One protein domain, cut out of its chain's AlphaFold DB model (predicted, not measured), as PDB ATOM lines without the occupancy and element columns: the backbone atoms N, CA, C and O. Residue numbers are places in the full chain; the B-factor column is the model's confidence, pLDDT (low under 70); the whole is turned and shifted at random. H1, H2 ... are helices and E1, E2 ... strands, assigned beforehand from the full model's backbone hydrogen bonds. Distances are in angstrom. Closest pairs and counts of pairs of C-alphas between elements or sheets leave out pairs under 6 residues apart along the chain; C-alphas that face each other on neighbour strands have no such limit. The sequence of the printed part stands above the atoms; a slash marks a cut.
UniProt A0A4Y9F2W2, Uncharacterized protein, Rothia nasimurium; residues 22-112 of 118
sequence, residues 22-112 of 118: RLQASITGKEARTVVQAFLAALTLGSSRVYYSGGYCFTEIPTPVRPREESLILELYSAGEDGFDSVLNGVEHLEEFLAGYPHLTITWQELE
ATOM      1  N   ARG A  22     197.367 212.273 148.664       92.81
ATOM      2  CA  ARG A  22     196.709 210.995 148.408       92.81
ATOM      3  C   ARG A  22     197.722 209.962 147.946       92.81
ATOM      4  O   ARG A  22     198.555 210.234 147.082       92.81
ATOM      5  N   LEU A  23     197.601 208.772 148.505       95.12
ATOM      6  CA  LEU A  23     198.409 207.609 148.193       95.12
ATOM      7  C   LEU A  23     197.489 206.396 148.107       95.12
ATOM      8  O   LEU A  23     196.601 206.219 148.935       95.12
ATOM      9  N   GLN A  24     197.683 205.553 147.105       95.19
ATOM     10  CA  GLN A  24     196.909 204.332 146.948       95.19
ATOM     11  C   GLN A  24     197.757 203.121 147.333       95.19
ATOM     12  O   GLN A  24     198.867 202.955 146.835       95.19
ATOM     13  N   ALA A  25     197.215 202.269 148.197       95.56
ATOM     14  CA  ALA A  25     197.757 200.958 148.521       95.56
ATOM     15  C   ALA A  25     196.980 199.884 147.756       95.56
ATOM     16  O   ALA A  25     195.762 199.778 147.894       95.56
ATOM     17  N   SER A  26     197.687 199.060 146.990       94.12
ATOM     18  CA  SER A  26     197.163 197.820 146.423       94.12
ATOM     19  C   SER A  26     197.728 196.650 147.213       94.12
ATOM     20  O   SER A  26     198.939 196.441 147.252       94.12
ATOM     21  N   ILE A  27     196.848 195.911 147.879       93.38
ATOM     22  CA  ILE A  27     197.204 194.809 148.769       93.38
ATOM     23  C   ILE A  27     196.702 193.526 148.129       93.38
ATOM     24  O   ILE A  27     195.505 193.384 147.877       93.38
ATOM     25  N   THR A  28     197.615 192.600 147.860       91.94
ATOM     26  CA  THR A  28     197.316 191.315 147.233       91.94
ATOM     27  C   THR A  28     197.755 190.142 148.098       91.94
ATOM     28  O   THR A  28     198.713 190.237 148.860       91.94
ATOM     29  N   GLY A  29     197.055 189.021 147.976       90.56
ATOM     30  CA  GLY A  29     197.349 187.771 148.664       90.56
ATOM     31  C   GLY A  29     196.125 187.187 149.360       90.56
ATOM     32  O   GLY A  29     195.105 187.851 149.584       90.56
ATOM     33  N   LYS A  30     196.212 185.894 149.671       89.19
ATOM     34  CA  LYS A  30     195.142 185.158 150.340       89.19
ATOM     35  C   LYS A  30     194.658 185.927 151.572       89.19
ATOM     36  O   LYS A  30     195.464 186.408 152.349       89.19
ATOM     37  N   GLU A  31     193.341 186.044 151.739       89.25
ATOM     38  CA  GLU A  31     192.719 186.727 152.888       89.25
ATOM     39  C   GLU A  31     193.019 188.238 153.015       89.25
ATOM     40  O   GLU A  31     192.579 188.835 153.998       89.25
ATOM     41  N   ALA A  32     193.635 188.893 152.014       89.81
ATOM     42  CA  ALA A  32     193.934 190.335 152.025       89.81
ATOM     43  C   ALA A  32     192.741 191.187 152.488       89.81
ATOM     44  O   ALA A  32     192.867 192.029 153.373       89.81
ATOM     45  N   ARG A  33     191.548 190.912 151.945       89.44
ATOM     46  CA  ARG A  33     190.313 191.600 152.342       89.44
ATOM     47  C   ARG A  33     190.005 191.419 153.830       89.44
ATOM     48  O   ARG A  33     189.726 192.403 154.498       89.44
ATOM     49  N   THR A  34     190.051 190.200 154.357       89.62
ATOM     50  CA  THR A  34     189.760 189.932 155.776       89.62
ATOM     51  C   THR A  34     190.766 190.630 156.687       89.62
ATOM     52  O   THR A  34     190.370 191.287 157.646       89.62
ATOM     53  N   VAL A  35     192.054 190.524 156.360       92.75
ATOM     54  CA  VAL A  35     193.150 191.120 157.134       92.75
ATOM     55  C   VAL A  35     193.030 192.642 157.172       92.75
ATOM     56  O   VAL A  35     193.073 193.244 158.242       92.75
ATOM     57  N   VAL A  36     192.797 193.275 156.025       91.50
ATOM     58  CA  VAL A  36     192.676 194.734 155.966       91.50
ATOM     59  C   VAL A  36     191.385 195.228 156.615       91.50
ATOM     60  O   VAL A  36     191.395 196.270 157.259       91.50
ATOM     61  N   GLN A  37     190.275 194.492 156.523       90.31
ATOM     62  CA  GLN A  37     189.070 194.864 157.272       90.31
ATOM     63  C   GLN A  37     189.310 194.810 158.787       90.31
ATOM     64  O   GLN A  37     188.789 195.661 159.501       90.31
ATOM     65  N   ALA A  38     190.128 193.872 159.282       92.25
ATOM     66  CA  ALA A  38     190.520 193.842 160.691       92.25
ATOM     67  C   ALA A  38     191.369 195.066 161.085       92.25
ATOM     68  O   ALA A  38     191.130 195.643 162.144       92.25
ATOM     69  N   PHE A  39     192.293 195.500 160.220       94.00
ATOM     70  CA  PHE A  39     193.034 196.754 160.401       94.00
ATOM     71  C   PHE A  39     192.098 197.964 160.474       94.00
ATOM     72  O   PHE A  39     192.133 198.721 161.439       94.00
ATOM     73  N   LEU A  40     191.215 198.123 159.484       92.31
ATOM     74  CA  LEU A  40     190.286 199.253 159.418       92.31
ATOM     75  C   LEU A  40     189.312 199.271 160.604       92.31
ATOM     76  O   LEU A  40     188.995 200.340 161.116       92.31
ATOM     77  N   ALA A  41     188.880 198.104 161.089       90.44
ATOM     78  CA  ALA A  41     188.003 197.989 162.255       90.44
ATOM     79  C   ALA A  41     188.653 198.458 163.570       90.44
ATOM     80  O   ALA A  41     187.933 198.756 164.522       90.44
ATOM     81  N   ALA A  42     189.988 198.532 163.634       90.12
ATOM     82  CA  ALA A  42     190.710 199.097 164.772       90.12
ATOM     83  C   ALA A  42     190.777 200.638 164.737       90.12
ATOM     84  O   ALA A  42     191.156 201.259 165.730       90.12
ATOM     85  N   LEU A  43     190.415 201.258 163.611       91.50
ATOM     86  CA  LEU A  43     190.411 202.708 163.427       91.50
ATOM     87  C   LEU A  43     189.039 203.310 163.760       91.50
ATOM     88  O   LEU A  43     188.024 202.619 163.857       91.50
ATOM     89  N   THR A  44     188.986 204.636 163.901       90.25
ATOM     90  CA  THR A  44     187.712 205.328 164.128       90.25
ATOM     91  C   THR A  44     186.928 205.400 162.820       90.25
ATOM     92  O   THR A  44     187.366 206.036 161.861       90.25
ATOM     93  N   LEU A  45     185.749 204.779 162.778       87.44
ATOM     94  CA  LEU A  45     184.847 204.859 161.629       87.44
ATOM     95  C   LEU A  45     184.179 206.241 161.563       87.44
ATOM     96  O   LEU A  45     183.433 206.630 162.461       87.44
ATOM     97  N   GLY A  46     184.438 206.967 160.480       81.19
ATOM     98  CA  GLY A  46     183.745 208.194 160.110       81.19
ATOM     99  C   GLY A  46     182.490 207.929 159.274       81.19
ATOM    100  O   GLY A  46     181.889 206.853 159.297       81.19
ATOM    101  N   SER A  47     182.078 208.925 158.492       77.69
ATOM    102  CA  SER A  47     181.005 208.749 157.514       77.69
ATOM    103  C   SER A  47     181.490 207.946 156.301       77.69
ATOM    104  O   SER A  47     182.672 207.930 155.966       77.69
ATOM    105  N   SER A  48     180.566 207.270 155.614       79.50
ATOM    106  CA  SER A  48     180.799 206.753 154.256       79.50
ATOM    107  C   SER A  48     182.003 205.808 154.080       79.50
ATOM    108  O   SER A  48     182.606 205.798 153.012       79.50
ATOM    109  N   ARG A  49     182.320 204.969 155.083       79.00
ATOM    110  CA  ARG A  49     183.462 204.018 155.068       79.00
ATOM    111  C   ARG A  49     184.845 204.683 155.032       79.00
ATOM    112  O   ARG A  49     185.805 204.078 154.560       79.00
ATOM    113  N   VAL A  50     184.927 205.907 155.540       84.56
ATOM    114  CA  VAL A  50     186.191 206.569 155.852       84.56
ATOM    115  C   VAL A  50     186.623 206.136 157.248       84.56
ATOM    116  O   VAL A  50     185.850 206.250 158.197       84.56
ATOM    117  N   TYR A  51     187.852 205.657 157.381       88.56
ATOM    118  CA  TYR A  51     188.451 205.253 158.649       88.56
ATOM    119  C   TYR A  51     189.562 206.234 159.008       88.56
ATOM    120  O   TYR A  51     190.499 206.407 158.236       88.56
ATOM    121  N   TYR A  52     189.455 206.891 160.157       86.62
ATOM    122  CA  TYR A  52     190.342 207.977 160.568       86.62
ATOM    123  C   TYR A  52     191.236 207.559 161.741       86.62
ATOM    124  O   TYR A  52     190.810 206.843 162.655       86.62
ATOM    125  N   SER A  53     192.473 208.057 161.723       85.75
ATOM    126  CA  SER A  53     193.385 208.036 162.864       85.75
ATOM    127  C   SER A  53     194.358 209.208 162.787       85.75
ATOM    128  O   SER A  53     195.032 209.385 161.779       85.75
ATOM    129  N   GLY A  54     194.427 210.012 163.854       77.31
ATOM    130  CA  GLY A  54     195.564 210.897 164.140       77.31
ATOM    131  C   GLY A  54     196.000 211.876 163.042       77.31
ATOM    132  O   GLY A  54     197.145 212.305 163.078       77.31
ATOM    133  N   GLY A  55     195.134 212.220 162.083       86.31
ATOM    134  CA  GLY A  55     195.444 213.167 161.002       86.31
ATOM    135  C   GLY A  55     195.372 212.590 159.589       86.31
ATOM    136  O   GLY A  55     195.417 213.358 158.636       86.31
ATOM    137  N   TYR A  56     195.191 211.282 159.409       90.50
ATOM    138  CA  TYR A  56     194.995 210.668 158.092       90.50
ATOM    139  C   TYR A  56     193.732 209.798 158.046       90.50
ATOM    140  O   TYR A  56     193.146 209.430 159.071       90.50
ATOM    141  N   CYS A  57     193.320 209.470 156.826       92.75
ATOM    142  CA  CYS A  57     192.120 208.711 156.518       92.75
ATOM    143  C   CYS A  57     192.426 207.568 155.551       92.75
ATOM    144  O   CYS A  57     193.163 207.754 154.588       92.75
ATOM    145  N   PHE A  58     191.783 206.424 155.762       93.00
ATOM    146  CA  PHE A  58     191.710 205.325 154.810       93.00
ATOM    147  C   PHE A  58     190.297 205.200 154.247       93.00
ATOM    148  O   PHE A  58     189.323 205.200 155.000       93.00
ATOM    149  N   THR A  59     190.193 204.997 152.940       92.44
ATOM    150  CA  THR A  59     188.942 204.636 152.268       92.44
ATOM    151  C   THR A  59     189.180 203.442 151.358       92.44
ATOM    152  O   THR A  59     190.132 203.415 150.583       92.44
ATOM    153  N   GLU A  60     188.298 202.447 151.423       89.44
ATOM    154  CA  GLU A  60     188.320 201.339 150.467       89.44
ATOM    155  C   GLU A  60     187.805 201.821 149.108       89.44
ATOM    156  O   GLU A  60     186.676 202.309 149.002       89.44
ATOM    157  N   ILE A  61     188.608 201.650 148.058       86.56
ATOM    158  CA  ILE A  61     188.172 201.921 146.689       86.56
ATOM    159  C   ILE A  61     187.405 200.695 146.195       86.56
ATOM    160  O   ILE A  61     187.981 199.606 146.141       86.56
ATOM    161  N   PRO A  62     186.115 200.827 145.822       73.56
ATOM    162  CA  PRO A  62     185.349 199.712 145.292       73.56
ATOM    163  C   PRO A  62     186.002 199.203 144.009       73.56
ATOM    164  O   PRO A  62     185.923 199.826 142.952       73.56
ATOM    165  N   THR A  63     186.647 198.050 144.093       66.94
ATOM    166  CA  THR A  63     187.173 197.371 142.919       66.94
ATOM    167  C   THR A  63     186.055 196.509 142.328       66.94
ATOM    168  O   THR A  63     185.431 195.742 143.070       66.94
ATOM    169  N   PRO A  64     185.770 196.588 141.018       61.38
ATOM    170  CA  PRO A  64     184.772 195.741 140.377       61.38
ATOM    171  C   PRO A  64     185.323 194.318 140.274       61.38
ATOM    172  O   PRO A  64     185.844 193.940 139.230       61.38
ATOM    173  N   VAL A  65     185.288 193.534 141.355       56.12
ATOM    174  CA  VAL A  65     185.992 192.251 141.346       56.12
ATOM    175  C   VAL A  65     185.144 191.081 141.793       56.12
ATOM    176  O   VAL A  65     184.405 191.102 142.776       56.12
ATOM    177  N   ARG A  66     185.284 190.045 140.969       55.50
ATOM    178  CA  ARG A  66     184.750 188.701 141.097       55.50
ATOM    179  C   ARG A  66     185.125 188.119 142.467       55.50
ATOM    180  O   ARG A  66     186.205 188.409 142.974       55.50
ATOM    181  N   PRO A  67     184.297 187.225 143.032       52.28
ATOM    182  CA  PRO A  67     184.384 186.739 144.419       52.28
ATOM    183  C   PRO A  67     185.655 185.943 144.800       52.28
ATOM    184  O   PRO A  67     185.672 185.302 145.845       52.28
ATOM    185  N   ARG A  68     186.703 185.934 143.967       54.62
ATOM    186  CA  ARG A  68     187.944 185.174 144.167       54.62
ATOM    187  C   ARG A  68     189.222 186.002 144.123       54.62
ATOM    188  O   ARG A  68     190.281 185.416 144.310       54.62
ATOM    189  N   GLU A  69     189.169 187.305 143.853       59.62
ATOM    190  CA  GLU A  69     190.420 188.057 143.856       59.62
ATOM    191  C   GLU A  69     190.816 188.447 145.271       59.62
ATOM    192  O   GLU A  69     190.137 189.169 145.999       59.62
ATOM    193  N   GLU A  70     191.976 187.915 145.605       74.94
ATOM    194  CA  GLU A  70     192.857 188.179 146.722       74.94
ATOM    195  C   GLU A  70     193.416 189.612 146.688       74.94
ATOM    196  O   GLU A  70     194.562 189.813 147.054       74.94
ATOM    197  N   SER A  71     192.667 190.601 146.193       81.50
ATOM    198  CA  SER A  71     193.134 191.975 145.995       81.50
ATOM    199  C   SER A  71     192.205 192.990 146.661       81.50
ATOM    200  O   SER A  71     190.979 192.841 146.696       81.50
ATOM    201  N   LEU A  72     192.802 194.028 147.235       88.56
ATOM    202  CA  LEU A  72     192.108 195.143 147.860       88.56
ATOM    203  C   LEU A  72     192.859 196.434 147.560       88.56
ATOM    204  O   LEU A  72     194.083 196.475 147.642       88.56
ATOM    205  N   ILE A  73     192.111 197.493 147.262       92.06
ATOM    206  CA  ILE A  73     192.669 198.824 147.063       92.06
ATOM    207  C   ILE A  73     192.186 199.747 148.179       92.06
ATOM    208  O   ILE A  73     190.981 199.926 148.376       92.06
ATOM    209  N   LEU A  74     193.137 200.346 148.887       93.69
ATOM    210  CA  LEU A  74     192.902 201.425 149.834       93.69
ATOM    211  C   LEU A  74     193.427 202.734 149.265       93.69
ATOM    212  O   LEU A  74     194.491 202.778 148.654       93.69
ATOM    213  N   GLU A  75     192.710 203.811 149.524       94.62
ATOM    214  CA  GLU A  75     193.230 205.160 149.403       94.62
ATOM    215  C   GLU A  75     193.513 205.708 150.797       94.62
ATOM    216  O   GLU A  75     192.628 205.730 151.652       94.62
ATOM    217  N   LEU A  76     194.751 206.135 151.005       94.94
ATOM    218  CA  LEU A  76     195.235 206.836 152.178       94.94
ATOM    219  C   LEU A  76     195.376 208.314 151.837       94.94
ATOM    220  O   LEU A  76     195.997 208.668 150.832       94.94
ATOM    221  N   TYR A  77     194.806 209.179 152.661       93.50
ATOM    222  CA  TYR A  77     194.851 210.607 152.404       93.50
ATOM    223  C   TYR A  77     194.825 211.456 153.667       93.50
ATOM    224  O   TYR A  77     194.331 211.044 154.715       93.50
ATOM    225  N   SER A  78     195.347 212.670 153.543       91.94
ATOM    226  CA  SER A  78     195.303 213.710 154.568       91.94
ATOM    227  C   SER A  78     195.315 215.090 153.907       91.94
ATOM    228  O   SER A  78     195.574 215.212 152.710       91.94
ATOM    229  N   ALA A  79     194.992 216.131 154.664       86.75
ATOM    230  CA  ALA A  79     194.919 217.510 154.203       86.75
ATOM    231  C   ALA A  79     195.582 218.448 155.218       86.75
ATOM    232  O   ALA A  79     195.767 218.084 156.379       86.75
ATOM    233  N   GLY A  80     195.875 219.673 154.785       81.69
ATOM    234  CA  GLY A  80     196.502 220.698 155.622       81.69
ATOM    235  C   GLY A  80     198.031 220.657 155.603       81.69
ATOM    236  O   GLY A  80     198.638 219.911 154.832       81.69
ATOM    237  N   GLU A  81     198.637 221.498 156.444       81.31
ATOM    238  CA  GLU A  81     200.091 221.718 156.518       81.31
ATOM    239  C   GLU A  81     200.860 220.412 156.760       81.31
ATOM    240  O   GLU A  81     201.803 220.108 156.033       81.31
ATOM    241  N   ASP A  82     200.352 219.579 157.670       86.44
ATOM    242  CA  ASP A  82     200.961 218.301 158.054       86.44
ATOM    243  C   ASP A  82     200.454 217.117 157.211       86.44
ATOM    244  O   ASP A  82     200.631 215.952 157.578       86.44
ATOM    245  N   GLY A  83     199.772 217.381 156.089       87.81
ATOM    246  CA  GLY A  83     199.089 216.344 155.314       87.81
ATOM    247  C   GLY A  83     200.040 215.284 154.754       87.81
ATOM    248  O   GLY A  83     199.714 214.098 154.730       87.81
ATOM    249  N   PHE A  84     201.239 215.690 154.335       90.00
ATOM    250  CA  PHE A  84     202.221 214.759 153.782       90.00
ATOM    251  C   PHE A  84     202.770 213.818 154.858       90.00
ATOM    252  O   PHE A  84     202.712 212.601 154.692       90.00
ATOM    253  N   ASP A  85     203.211 214.375 155.986       90.69
ATOM    254  CA  ASP A  85     203.737 213.605 157.115       90.69
ATOM    255  C   ASP A  85     202.654 212.709 157.728       90.69
ATOM    256  O   ASP A  85     202.901 211.549 158.047       90.69
ATOM    257  N   SER A  86     201.411 213.194 157.795       92.56
ATOM    258  CA  SER A  86     200.262 212.394 158.233       92.56
ATOM    259  C   SER A  86     200.016 211.189 157.323       92.56
ATOM    260  O   SER A  86     199.726 210.100 157.816       92.56
ATOM    261  N   VAL A  87     200.148 211.347 156.000       93.19
ATOM    262  CA  VAL A  87     200.061 210.212 155.069       93.19
ATOM    263  C   VAL A  87     201.219 209.241 155.286       93.19
ATOM    264  O   VAL A  87     200.977 208.039 155.312       93.19
ATOM    265  N   LEU A  88     202.448 209.711 155.503       93.75
ATOM    266  CA  LEU A  88     203.570 208.809 155.791       93.75
ATOM    267  C   LEU A  88     203.374 208.030 157.099       93.75
ATOM    268  O   LEU A  88     203.584 206.821 157.114       93.75
ATOM    269  N   ASN A  89     202.848 208.661 158.149       94.12
ATOM    270  CA  ASN A  89     202.484 207.957 159.384       94.12
ATOM    271  C   ASN A  89     201.418 206.874 159.133       94.12
ATOM    272  O   ASN A  89     201.472 205.781 159.696       94.12
ATOM    273  N   GLY A  90     200.440 207.153 158.264       94.31
ATOM    274  CA  GLY A  90     199.448 206.158 157.854       94.31
ATOM    275  C   GLY A  90     200.060 204.987 157.079       94.31
ATOM    276  O   GLY A  90     199.638 203.845 157.266       94.31
ATOM    277  N   VAL A  91     201.069 205.252 156.244       95.69
ATOM    278  CA  VAL A  91     201.844 204.216 155.546       95.69
ATOM    279  C   VAL A  91     202.548 203.316 156.551       95.69
ATOM    280  O   VAL A  91     202.359 202.102 156.497       95.69
ATOM    281  N   GLU A  92     203.294 203.904 157.486       95.12
ATOM    282  CA  GLU A  92     204.026 203.167 158.518       95.12
ATOM    283  C   GLU A  92     203.080 202.278 159.332       95.12
ATOM    284  O   GLU A  92     203.306 201.074 159.427       95.12
ATOM    285  N   HIS A  93     201.951 202.817 159.802       94.75
ATOM    286  CA  HIS A  93     200.956 202.030 160.534       94.75
ATOM    287  C   HIS A  93     200.392 200.846 159.733       94.75
ATOM    288  O   HIS A  93     200.168 199.770 160.296       94.75
ATOM    289  N   LEU A  94     200.136 201.017 158.432       95.12
ATOM    290  CA  LEU A  94     199.652 199.917 157.599       95.12
ATOM    291  C   LEU A  94     200.753 198.877 157.346       95.12
ATOM    292  O   LEU A  94     200.483 197.679 157.416       95.12
ATOM    293  N   GLU A  95     201.987 199.305 157.075       95.00
ATOM    294  CA  GLU A  95     203.120 198.397 156.857       95.00
ATOM    295  C   GLU A  95     203.470 197.604 158.122       95.00
ATOM    296  O   GLU A  95     203.678 196.391 158.040       95.00
ATOM    297  N   GLU A  96     203.470 198.247 159.290       95.12
ATOM    298  CA  GLU A  96     203.674 197.599 160.589       95.12
ATOM    299  C   GLU A  96     202.605 196.543 160.868       95.12
ATOM    300  O   GLU A  96     202.924 195.425 161.278       95.12
ATOM    301  N   PHE A  97     201.335 196.855 160.594       95.62
ATOM    302  CA  PHE A  97     200.254 195.885 160.736       95.62
ATOM    303  C   PHE A  97     200.425 194.698 159.774       95.62
ATOM    304  O   PHE A  97     200.327 193.534 160.176       95.62
ATOM    305  N   LEU A  98     200.717 194.973 158.499       95.19
ATOM    306  CA  LEU A  98     200.878 193.943 157.470       95.19
ATOM    307  C   LEU A  98     202.156 193.112 157.639       95.19
ATOM    308  O   LEU A  98     202.216 191.999 157.115       95.19
ATOM    309  N   ALA A  99     203.139 193.571 158.417       94.69
ATOM    310  CA  ALA A  99     204.324 192.784 158.758       94.69
ATOM    311  C   ALA A  99     203.976 191.464 159.479       94.69
ATOM    312  O   ALA A  99     204.729 190.492 159.383       94.69
ATOM    313  N   GLY A 100     202.811 191.387 160.139       95.44
ATOM    314  CA  GLY A 100     202.271 190.147 160.709       95.44
ATOM    315  C   GLY A 100     201.753 189.131 159.676       95.44
ATOM    316  O   GLY A 100     201.455 187.991 160.036       95.44
ATOM    317  N   TYR A 101     201.659 189.510 158.398       95.25
ATOM    318  CA  TYR A 101     201.020 188.741 157.328       95.25
ATOM    319  C   TYR A 101     201.942 188.613 156.098       95.25
ATOM    320  O   TYR A 101     201.662 189.174 155.043       95.25
ATOM    321  N   PRO A 102     203.029 187.818 156.174       92.88
ATOM    322  CA  PRO A 102     204.081 187.778 155.148       92.88
ATOM    323  C   PRO A 102     203.653 187.202 153.787       92.88
ATOM    324  O   PRO A 102     204.422 187.243 152.831       92.88
ATOM    325  N   HIS A 103     202.452 186.627 153.693       92.81
ATOM    326  CA  HIS A 103     201.866 186.159 152.434       92.81
ATOM    327  C   HIS A 103     201.166 187.281 151.655       92.81
ATOM    328  O   HIS A 103     200.777 187.066 150.507       92.81
ATOM    329  N   LEU A 104     200.979 188.449 152.275       93.75
ATOM    330  CA  LEU A 104     200.424 189.627 151.633       93.75
ATOM    331  C   LEU A 104     201.537 190.450 150.994       93.75
ATOM    332  O   LEU A 104     202.631 190.601 151.534       93.75
ATOM    333  N   THR A 105     201.235 191.006 149.830       93.25
ATOM    334  CA  THR A 105     202.079 191.966 149.128       93.25
ATOM    335  C   THR A 105     201.359 193.300 149.096       93.25
ATOM    336  O   THR A 105     200.173 193.347 148.786       93.25
ATOM    337  N   ILE A 106     202.073 194.383 149.390       95.00
ATOM    338  CA  ILE A 106     201.571 195.749 149.254       95.00
ATOM    339  C   ILE A 106     202.384 196.485 148.194       95.00
ATOM    340  O   ILE A 106     203.614 196.394 148.164       95.00
ATOM    341  N   THR A 107     201.699 197.200 147.309       95.00
ATOM    342  CA  THR A 107     202.306 198.161 146.391       95.00
ATOM    343  C   THR A 107     201.647 199.519 146.549       95.00
ATOM    344  O   THR A 107     200.463 199.623 146.871       95.00
ATOM    345  N   TRP A 108     202.436 200.563 146.328       95.44
ATOM    346  CA  TRP A 108     202.040 201.943 146.554       95.44
ATOM    347  C   TRP A 108     202.000 202.707 145.235       95.44
ATOM    348  O   TRP A 108     202.884 202.550 144.392       95.44
ATOM    349  N   GLN A 109     200.983 203.547 145.068       95.44
ATOM    350  CA  GLN A 109     200.849 204.461 143.945       95.44
ATOM    351  C   GLN A 109     200.592 205.875 144.458       95.44
ATOM    352  O   GLN A 109     199.547 206.162 145.044       95.44
ATOM    353  N   GLU A 110     201.541 206.765 144.188       95.06
ATOM    354  CA  GLU A 110     201.420 208.205 144.413       95.06
ATOM    355  C   GLU A 110     200.326 208.781 143.517       95.06
ATOM    356  O   GLU A 110     200.295 208.523 142.309       95.06
ATOM    357  N   LEU A 111     199.408 209.543 144.109       92.44
ATOM    358  CA  LEU A 111     198.337 210.207 143.379       92.44
ATOM    359  C   LEU A 111     198.596 211.710 143.306       92.44
ATOM    360  O   LEU A 111     199.200 212.308 144.201       92.44
ATOM    361  N   GLU A 112     198.097 212.318 142.232       86.62
ATOM    362  CA  GLU A 112     198.146 213.766 142.055       86.62
ATOM    363  C   GLU A 112     197.389 214.479 143.189       86.62
ATOM    364  O   GLU A 112     196.312 214.022 143.605       86.62
TER     365      GLU A 112
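Overview. This is residues 22 to 112 of the 118 residues of an uncharacterized protein of Rothia nasimurium (UniProt A0A4Y9F2W2). One strongly twisted, five-stranded sheet forms a wall with two helices over one face, in two layers: H2 runs along it, and H1 is set at a steep tilt to H2. The 91 printed residues hold two named helices and five named strands, in the order E1 H1 E2 E3 E4 H2 E5. The sheet's order is E2 E3 E4 E1 E5, antiparallel throughout, and the class is mixed. The whole is compact, with a radius of gyration of the C-alphas of 12.6 A, and only just elongated, spanning 40 by 26 by 26 A.

Arrangement. E4, residues 71 to 79, has E3, residues 56 to 60, as one neighbour, with N 57 and O 77 2.8 A apart, within hydrogen-bond range. Its other neighbour is E1, residues 22 to 28, with N 25 and O 74 at 2.8 A. The edge strands are E2, residues 50 to 53, beside E3 with N 51 and O 58 at 2.8 A, and E5, residues 105 to 110, beside E1 with N 26 and O 107 at 2.8 A. E2 E3 E4 form a meander, each strand the antiparallel neighbour of the one before, with hairpins E2 and E3, and E3 and E4. H2, residues 83 to 98, is on the sheet at a height of 7.0 A; its closest C-alphas to E4 are Val 87 and Tyr 77, 5.9 A apart. E4, H2 and E5 form a split strand-helix-strand unit, two strands running the same way with E1 between them, and a right-handed crossover. H1, residues 32 to 41, is on the sheet at 8.5 A; the closest C-alphas of H1 and H2, Phe 39 and Phe 97, are 7.3 A apart, close but not clearly touching. In both helices every O i to N i+4 pair is within hydrogen-bond range.

Along the chain. E1 begins at C-alpha 22 (196.709, 210.995, 148.408) and E5 ends at C-alpha 110 (201.420, 208.205, 144.413). E4 is 26.9 A long, H2 22.6 A, E1 19.7 A.

Size, cuts and confidence. The C-alphas farthest apart, of Arg 68 and Glu 81, are 40.4 A apart. The printed part has no cut and no long link. Residues 63 to 69 are under pLDDT 70.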